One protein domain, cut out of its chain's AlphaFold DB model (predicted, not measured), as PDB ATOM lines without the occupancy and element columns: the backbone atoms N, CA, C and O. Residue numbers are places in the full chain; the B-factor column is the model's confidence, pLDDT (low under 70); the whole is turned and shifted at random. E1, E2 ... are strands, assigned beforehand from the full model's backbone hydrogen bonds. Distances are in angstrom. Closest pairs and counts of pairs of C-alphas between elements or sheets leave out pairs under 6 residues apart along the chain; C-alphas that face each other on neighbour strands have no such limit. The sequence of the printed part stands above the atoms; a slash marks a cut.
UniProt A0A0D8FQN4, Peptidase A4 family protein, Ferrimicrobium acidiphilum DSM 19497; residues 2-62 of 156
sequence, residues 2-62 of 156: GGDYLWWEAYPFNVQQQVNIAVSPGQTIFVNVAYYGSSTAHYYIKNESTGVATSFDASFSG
ATOM      1  N   GLY A   2      74.040  47.849  58.454       56.06
ATOM      2  CA  GLY A   2      74.452  47.685  59.852       56.06
ATOM      3  C   GLY A   2      73.601  48.574  60.735       56.06
ATOM      4  O   GLY A   2      73.883  49.758  60.861       56.06
ATOM      5  N   GLY A   3      72.514  48.012  61.239       77.94
ATOM      6  CA  GLY A   3      71.675  48.617  62.259       77.94
ATOM      7  C   GLY A   3      71.208  47.512  63.193       77.94
ATOM      8  O   GLY A   3      71.135  46.354  62.775       77.94
ATOM      9  N   ASP A   4      70.926  47.875  64.437       88.69
ATOM     10  CA  ASP A   4      70.428  46.947  65.445       88.69
ATOM     11  C   ASP A   4      69.114  46.310  64.971       88.69
ATOM     12  O   ASP A   4      68.282  46.953  64.320       88.69
ATOM     13  N   TYR A   5      68.919  45.034  65.288       93.62
ATOM     14  CA  TYR A   5      67.702  44.311  64.943       93.62
ATOM     15  C   TYR A   5      67.330  43.316  66.037       93.62
ATOM     16  O   TYR A   5      68.169  42.857  66.808       93.62
ATOM     17  N   LEU A   6      66.045  42.978  66.079       96.25
ATOM     18  CA  LEU A   6      65.515  41.912  66.921       96.25
ATOM     19  C   LEU A   6      65.333  40.654  66.076       96.25
ATOM     20  O   LEU A   6      65.052  40.737  64.877       96.25
ATOM     21  N   TRP A   7      65.461  39.490  66.699       96.44
ATOM     22  CA  TRP A   7      65.270  38.204  66.042       96.44
ATOM     23  C   TRP A   7      64.608  37.197  66.981       96.44
ATOM     24  O   TRP A   7      64.501  37.428  68.185       96.44
ATOM     25  N   TRP A   8      64.135  36.093  66.409       96.69
ATOM     26  CA  TRP A   8      63.670  34.921  67.145       96.69
ATOM     27  C   TRP A   8      64.247  33.641  66.538       96.69
ATOM     28  O   TRP A   8      64.554  33.584  65.344       96.69
ATOM     29  N   GLU A   9      64.374  32.610  67.367       95.38
ATOM     30  CA  GLU A   9      64.847  31.288  66.969       95.38
ATOM     31  C   GLU A   9      64.245  30.208  67.875       95.38
ATOM     32  O   GLU A   9      63.935  30.440  69.046       95.38
ATOM     33  N   ALA A  10      64.071  29.023  67.301       94.31
ATOM     34  CA  ALA A  10      63.689  27.779  67.945       94.31
ATOM     35  C   ALA A  10      64.734  26.718  67.556       94.31
ATOM     36  O   ALA A  10      64.468  25.824  66.752       94.31
ATOM     37  N   TYR A  11      65.951  26.838  68.084       92.00
ATOM     38  CA  TYR A  11      67.058  25.944  67.738       92.00
ATOM     39  C   TYR A  11      66.745  24.475  68.115       92.00
ATOM     40  O   TYR A  11      66.211  24.232  69.198       92.00
ATOM     41  N   PRO A  12      67.076  23.467  67.276       92.94
ATOM     42  CA  PRO A  12      67.746  23.544  65.969       92.94
ATOM     43  C   PRO A  12      66.772  23.589  64.772       92.94
ATOM     44  O   PRO A  12      67.145  23.248  63.651       92.94
ATOM     45  N   PHE A  13      65.496  23.909  64.990       93.25
ATOM     46  CA  PHE A  13      64.434  23.737  63.993       93.25
ATOM     47  C   PHE A  13      64.385  24.842  62.938       93.25
ATOM     48  O   PHE A  13      63.899  24.613  61.829       93.25
ATOM     49  N   ASN A  14      64.893  26.026  63.260       92.75
ATOM     50  CA  ASN A  14      65.106  27.115  62.321       92.75
ATOM     51  C   ASN A  14      66.390  27.868  62.662       92.75
ATOM     52  O   ASN A  14      66.900  27.766  63.771       92.75
ATOM     53  N   VAL A  15      66.872  28.633  61.684       92.12
ATOM     54  CA  VAL A  15      67.891  29.665  61.895       92.12
ATOM     55  C   VAL A  15      67.232  30.948  62.393       92.12
ATOM     56  O   VAL A  15      66.027  31.133  62.185       92.12
ATOM     57  N   GLN A  16      68.022  31.861  62.950       92.94
ATOM     58  CA  GLN A  16      67.596  33.212  63.326       92.94
ATOM     59  C   GLN A  16      66.688  33.871  62.272       92.94
ATOM     60  O   GLN A  16      67.013  33.941  61.084       92.94
ATOM     61  N   GLN A  17      65.538  34.369  62.721       95.44
ATOM     62  CA  GLN A  17      64.559  35.070  61.894       95.44
ATOM     63  C   GLN A  17      64.433  36.516  62.364       95.44
ATOM     64  O   GLN A  17      64.065  36.770  63.511       95.44
ATOM     65  N   GLN A  18      64.708  37.473  61.478       95.56
ATOM     66  CA  GLN A  18      64.610  38.892  61.810       95.56
ATOM     67  C   GLN A  18      63.154  39.313  62.059       95.56
ATOM     68  O   GLN A  18      62.237  38.960  61.315       95.56
ATOM     69  N   VAL A  19      62.959  40.136  63.084       96.75
ATOM     70  CA  VAL A  19      61.684  40.759  63.431       96.75
ATOM     71  C   VAL A  19      61.662  42.190  62.906       96.75
ATOM     72  O   VAL A  19      62.591  42.966  63.121       96.75
ATOM     73  N   ASN A  20      60.575  42.560  62.225       95.50
ATOM     74  CA  ASN A  20      60.417  43.888  61.635       95.50
ATOM     75  C   ASN A  20      59.939  44.929  62.667       95.50
ATOM     76  O   ASN A  20      58.868  45.519  62.527       95.50
ATOM     77  N   ILE A  21      60.723  45.120  63.728       96.81
ATOM     78  CA  ILE A  21      60.554  46.184  64.720       96.81
ATOM     79  C   ILE A  21      61.837  47.006  64.706       96.81
ATOM     80  O   ILE A  21      62.921  46.477  64.947       96.81
ATOM     81  N   ALA A  22      61.714  48.300  64.413       95.81
ATOM     82  CA  ALA A  22      62.849  49.206  64.466       95.81
ATOM     83  C   ALA A  22      63.337  49.354  65.912       95.81
ATOM     84  O   ALA A  22      62.533  49.529  66.835       95.81
ATOM     85  N   VAL A  23      64.652  49.310  66.089       95.25
ATOM     86  CA  VAL A  23      65.316  49.496  67.377       95.25
ATOM     87  C   VAL A  23      66.458  50.495  67.243       95.25
ATOM     88  O   VAL A  23      66.955  50.771  66.150       95.25
ATOM     89  N   SER A  24      66.817  51.116  68.356       93.31
ATOM     90  CA  SER A  24      67.932  52.052  68.449       93.31
ATOM     91  C   SER A  24      68.578  51.948  69.832       93.31
ATOM     92  O   SER A  24      67.878  51.599  70.791       93.31
ATOM     93  N   PRO A  25      69.872  52.287  69.968       91.25
ATOM     94  CA  PRO A  25      70.560  52.242  71.253       91.25
ATOM     95  C   PRO A  25      69.830  53.029  72.348       91.25
ATOM     96  O   PRO A  25      69.299  54.117  72.107       91.25
ATOM     97  N   GLY A  26      69.809  52.475  73.563       91.81
ATOM     98  CA  GLY A  26      69.170  53.078  74.738       91.81
ATOM     99  C   GLY A  26      67.663  52.828  74.870       91.81
ATOM    100  O   GLY A  26      67.054  53.325  75.815       91.81
ATOM    101  N   GLN A  27      67.050  52.073  73.955       94.88
ATOM    102  CA  GLN A  27      65.643  51.680  74.064       94.88
ATOM    103  C   GLN A  27      65.445  50.461  74.971       94.88
ATOM    104  O   GLN A  27      66.313  49.599  75.095       94.88
ATOM    105  N   THR A  28      64.262  50.376  75.571       97.38
ATOM    106  CA  THR A  28      63.825  49.237  76.380       97.38
ATOM    107  C   THR A  28      63.064  48.253  75.506       97.38
ATOM    108  O   THR A  28      62.085  48.621  74.851       97.38
ATOM    109  N   ILE A  29      63.495  46.994  75.521       98.00
ATOM    110  CA  ILE A  29      62.849  45.897  74.801       98.00
ATOM    111  C   ILE A  29      62.261  44.924  75.819       98.00
ATOM    112  O   ILE A  29      62.948  44.491  76.740       98.00
ATOM    113  N   PHE A  30      60.995  44.569  75.630       98.25
ATOM    114  CA  PHE A  30      60.326  43.510  76.369       98.25
ATOM    115  C   PHE A  30      60.240  42.258  75.497       98.25
ATOM    116  O   PHE A  30      59.809  42.324  74.341       98.25
ATOM    117  N   VAL A  31      60.618  41.116  76.069       98.00
ATOM    118  CA  VAL A  31      60.516  39.801  75.434       98.00
ATOM    119  C   VAL A  31      59.799  38.826  76.358       98.00
ATOM    120  O   VAL A  31      60.043  38.792  77.563       98.00
ATOM    121  N   ASN A  32      58.922  38.012  75.784       97.38
ATOM    122  CA  ASN A  32      58.318  36.869  76.445       97.38
ATOM    123  C   ASN A  32      58.311  35.687  75.473       97.38
ATOM    124  O   ASN A  32      57.874  35.812  74.328       97.38
ATOM    125  N   VAL A  33      58.811  34.551  75.949       96.50
ATOM    126  CA  VAL A  33      58.763  33.273  75.242       96.50
ATOM    127  C   VAL A  33      58.001  32.305  76.128       96.50
ATOM    128  O   VAL A  33      58.347  32.133  77.297       96.50
ATOM    129  N   ALA A  34      56.962  31.685  75.583       94.50
ATOM    130  CA  ALA A  34      56.165  30.704  76.300       94.50
ATOM    131  C   ALA A  34      56.104  29.400  75.513       94.50
ATOM    132  O   ALA A  34      55.769  29.366  74.331       94.50
ATOM    133  N   TYR A  35      56.418  28.303  76.191       91.25
ATOM    134  CA  TYR A  35      56.346  26.969  75.624       91.25
ATOM    135  C   TYR A  35      55.286  26.167  76.372       91.25
ATOM    136  O   TYR A  35      55.462  25.807  77.533       91.25
ATOM    137  N   TYR A  36      54.173  25.883  75.703       81.31
ATOM    138  CA  TYR A  36      53.000  25.253  76.320       81.31
ATOM    139  C   TYR A  36      53.044  23.714  76.292       81.31
ATOM    140  O   TYR A  36      52.032  23.053  76.516       81.31
ATOM    141  N   GLY A  37      54.219  23.132  76.014       73.12
ATOM    142  CA  GLY A  37      54.364  21.721  75.655       73.12
ATOM    143  C   GLY A  37      53.909  21.463  74.215       73.12
ATOM    144  O   GLY A  37      53.090  22.206  73.684       73.12
ATOM    145  N   SER A  38      54.426  20.398  73.589       76.31
ATOM    146  CA  SER A  38      54.305  20.065  72.151       76.31
ATOM    147  C   SER A  38      55.352  20.734  71.249       76.31
ATOM    148  O   SER A  38      56.453  21.024  71.687       76.31
ATOM    149  N   SER A  39      55.061  20.898  69.964       88.56
ATOM    150  CA  SER A  39      55.995  21.368  68.952       88.56
ATOM    151  C   SER A  39      55.713  22.814  68.544       88.56
ATOM    152  O   SER A  39      55.783  23.164  67.370       88.56
ATOM    153  N   THR A  40      55.276  23.644  69.499       92.56
ATOM    154  CA  THR A  40      54.934  25.058  69.287       92.56
ATOM    155  C   THR A  40      55.351  25.914  70.481       92.56
ATOM    156  O   THR A  40      55.163  25.515  71.629       92.56
ATOM    157  N   ALA A  41      55.904  27.093  70.201       94.56
ATOM    158  CA  ALA A  41      56.233  28.120  71.183       94.56
ATOM    159  C   ALA A  41      55.626  29.464  70.766       94.56
ATOM    160  O   ALA A  41      55.537  29.769  69.576       94.56
ATOM    161  N   HIS A  42      55.219  30.255  71.751       96.00
ATOM    162  CA  HIS A  42      54.719  31.608  71.580       96.00
ATOM    163  C   HIS A  42      55.835  32.618  71.820       96.00
ATOM    164  O   HIS A  42      56.576  32.506  72.799       96.00
ATOM    165  N   TYR A  43      55.906  33.626  70.957       97.94
ATOM    166  CA  TYR A  43      56.847  34.732  71.053       97.94
ATOM    167  C   TYR A  43      56.078  36.044  71.106       97.94
ATOM    168  O   TYR A  43      55.264  36.341  70.229       97.94
ATOM    169  N   TYR A  44      56.388  36.860  72.106       98.50
ATOM    170  CA  TYR A  44      55.939  38.238  72.205       98.50
ATOM    171  C   TYR A  44      57.155  39.143  72.365       98.50
ATOM    172  O   TYR A  44      57.932  38.998  73.308       98.50
ATOM    173  N   ILE A  45      57.329  40.075  71.432       98.62
ATOM    174  CA  ILE A  45      58.477  40.984  71.395       98.62
ATOM    175  C   ILE A  45      57.954  42.396  71.195       98.62
ATOM    176  O   ILE A  45      57.195  42.659  70.261       98.62
ATOM    177  N   LYS A  46      58.372  43.317  72.059       98.56
ATOM    178  CA  LYS A  46      57.918  44.704  72.052       98.56
ATOM    179  C   LYS A  46      59.086  45.646  72.279       98.56
ATOM    180  O   LYS A  46      59.830  45.507  73.241       98.56
ATOM    181  N   ASN A  47      59.191  46.661  71.434       98.44
ATOM    182  CA  ASN A  47      59.981  47.839  71.749       98.44
ATOM    183  C   ASN A  47      59.130  48.737  72.654       98.44
ATOM    184  O   ASN A  47      58.206  49.407  72.192       98.44
ATOM    185  N   GLU A  48      59.395  48.716  73.957       98.31
ATOM    186  CA  GLU A  48      58.610  49.464  74.940       98.31
ATOM    187  C   GLU A  48      58.751  50.971  74.765       98.31
ATOM    188  O   GLU A  48      57.782  51.702  74.956       98.31
ATOM    189  N   SER A  49      59.925  51.429  74.326       98.19
ATOM    190  CA  SER A  49      60.187  52.847  74.079       98.19
ATOM    191  C   SER A  49      59.345  53.423  72.938       98.19
ATOM    192  O   SER A  49      59.079  54.623  72.933       98.19
ATOM    193  N   THR A  50      58.918  52.598  71.977       97.94
ATOM    194  CA  THR A  50      58.069  53.026  70.846       97.94
ATOM    195  C   THR A  50      56.637  52.497  70.917       97.94
ATOM    196  O   THR A  50      55.760  52.999  70.215       97.94
ATOM    197  N   GLY A  51      56.381  51.484  71.747       98.31
ATOM    198  CA  GLY A  51      55.096  50.793  71.854       98.31
ATOM    199  C   GLY A  51      54.816  49.783  70.735       98.31
ATOM    200  O   GLY A  51      53.767  49.141  70.762       98.31
ATOM    201  N   VAL A  52      55.723  49.614  69.768       98.50
ATOM    202  CA  VAL A  52      55.558  48.663  68.659       98.50
ATOM    203  C   VAL A  52      55.834  47.242  69.149       98.50
ATOM    204  O   VAL A  52      56.862  46.989  69.776       98.50
ATOM    205  N   ALA A  53      54.933  46.309  68.837       98.38
ATOM    206  CA  ALA A  53      55.027  44.912  69.254       98.38
ATOM    207  C   ALA A  53      54.697  43.940  68.117       98.38
ATOM    208  O   ALA A  53      53.960  44.272  67.188       98.38
ATOM    209  N   THR A  54      55.206  42.718  68.242       98.31
ATOM    210  CA  THR A  54      54.786  41.544  67.476       98.31
ATOM    211  C   THR A  54      54.466  40.400  68.433       98.31
ATOM    212  O   THR A  54      55.043  40.303  69.517       98.31
ATOM    213  N   SER A  55      53.534  39.542  68.031       98.25
ATOM    214  CA  SER A  55      53.099  38.375  68.792       98.25
ATOM    215  C   SER A  55      52.701  37.275  67.821       98.25
ATOM    216  O   SER A  55      51.911  37.527  66.908       98.25
ATOM    217  N   PHE A  56      53.276  36.087  67.971       97.31
ATOM    218  CA  PHE A  56      53.012  34.965  67.076       97.31
ATOM    219  C   PHE A  56      53.387  33.630  67.719       97.31
ATOM    220  O   PHE A  56      54.231  33.564  68.612       97.31
ATOM    221  N   ASP A  57      52.780  32.564  67.203       95.81
ATOM    222  CA  ASP A  57      53.167  31.190  67.500       95.81
ATOM    223  C   ASP A  57      54.082  30.664  66.389       95.81
ATOM    224  O   ASP A  57      53.836  30.896  65.202       95.81
ATOM    225  N   ALA A  58      55.123  29.929  66.769       93.94
ATOM    226  CA  ALA A  58      55.995  29.217  65.847       93.94
ATOM    227  C   ALA A  58      55.923  27.716  66.119       93.94
ATOM    228  O   ALA A  58      56.171  27.270  67.241       93.94
ATOM    229  N   SER A  59      55.611  26.942  65.080       92.75
ATOM    230  CA  SER A  59      55.597  25.481  65.134       92.75
ATOM    231  C   SER A  59      56.876  24.888  64.541       92.75
ATOM    232  O   SER A  59      57.398  25.369  63.538       92.75
ATOM    233  N   PHE A  60      57.351  23.806  65.142       90.25
ATOM    234  CA  PHE A  60      58.556  23.069  64.771       90.25
ATOM    235  C   PHE A  60      58.284  21.556  64.793       90.25
ATOM    236  O   PHE A  60      57.170  21.122  65.078       90.25
ATOM    237  N   SER A  61      59.265  20.732  64.415       87.94
ATOM    238  CA  SER A  61      59.093  19.275  64.283       87.94
ATOM    239  C   SER A  61      59.372  18.481  65.566       87.94
ATOM    240  O   SER A  61      59.031  17.300  65.627       87.94
ATOM    241  N   GLY A  62      59.991  19.100  66.575       87.44
ATOM    242  CA  GLY A  62      60.343  18.467  67.850       87.44
ATOM    243  C   GLY A  62      59.744  19.181  69.060       87.44
ATOM    244  O   GLY A  62      58.678  19.774  68.962       87.44
TER     245      GLY A  62
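Overview. This is residues 2 to 62 of the 156 residues of the protein "Peptidase A4 family protein" of Ferrimicrobium acidiphilum DSM 19497 (UniProt A0A0D8FQN4). What shape is this? A short two-stranded hairpin, E1 and E2, lies loosely over one face of a longer three-stranded antiparallel sheet, E3 to E5, whose other face is bare. What is it made of? The 61 printed residues hold five named strands, E1 to E5 along the chain, and no named helix; the class is all strand, with 29 residues in named elements, under half. The larger sheet, ordered E3 - E4 - E5, is a meander, each strand the antiparallel neighbour of the one before. How compact is it? It is only just compact, close to loose, with a radius of gyration of the C-alphas of 12.6 A, and only just elongated, spanning 36 by 24 by 14 A.

Arrangement. How do the first strands pair? E1, residues 6 to 8, and E2, residues 17 to 19, form an antiparallel hairpin at 136 degrees, with N 19 and O 6 within hydrogen-bond range at 2.8 A. How does the larger sheet pair? E3, residues 29 to 35, forms a hairpin with E4, residues 40 to 47, with N 30 and O 46 at 2.8 A. E4 forms another with E5, residues 52 to 59, with N 54 and O 45 at 2.8 A. How near are the sheets? The closest C-alphas of E1 and E4, Trp 8 and Tyr 43, are 7.9 A apart. E2 and E5 are only just apart, at 8.0 A.

Along the chain. Where does E1 begin? C-alpha 6 is at (65.515, 41.912, 66.921). How long are the strands? E1 measures 7.2 A, E2 6.6 A, E3 20.0 A, E4 23.5 A and E5 23.4 A, which ends with C-alpha 59 at (55.597, 25.481, 65.134).

Size, cuts and confidence. How far does it reach? The two C-alphas farthest apart, of Gly 26 and Ser 61, are 36.8 A apart. Are there cuts or long links? The printed part has no cut and no long link. Where is confidence low? Residue 2 is under 70; the mean pLDDT of the printed part is 93.3.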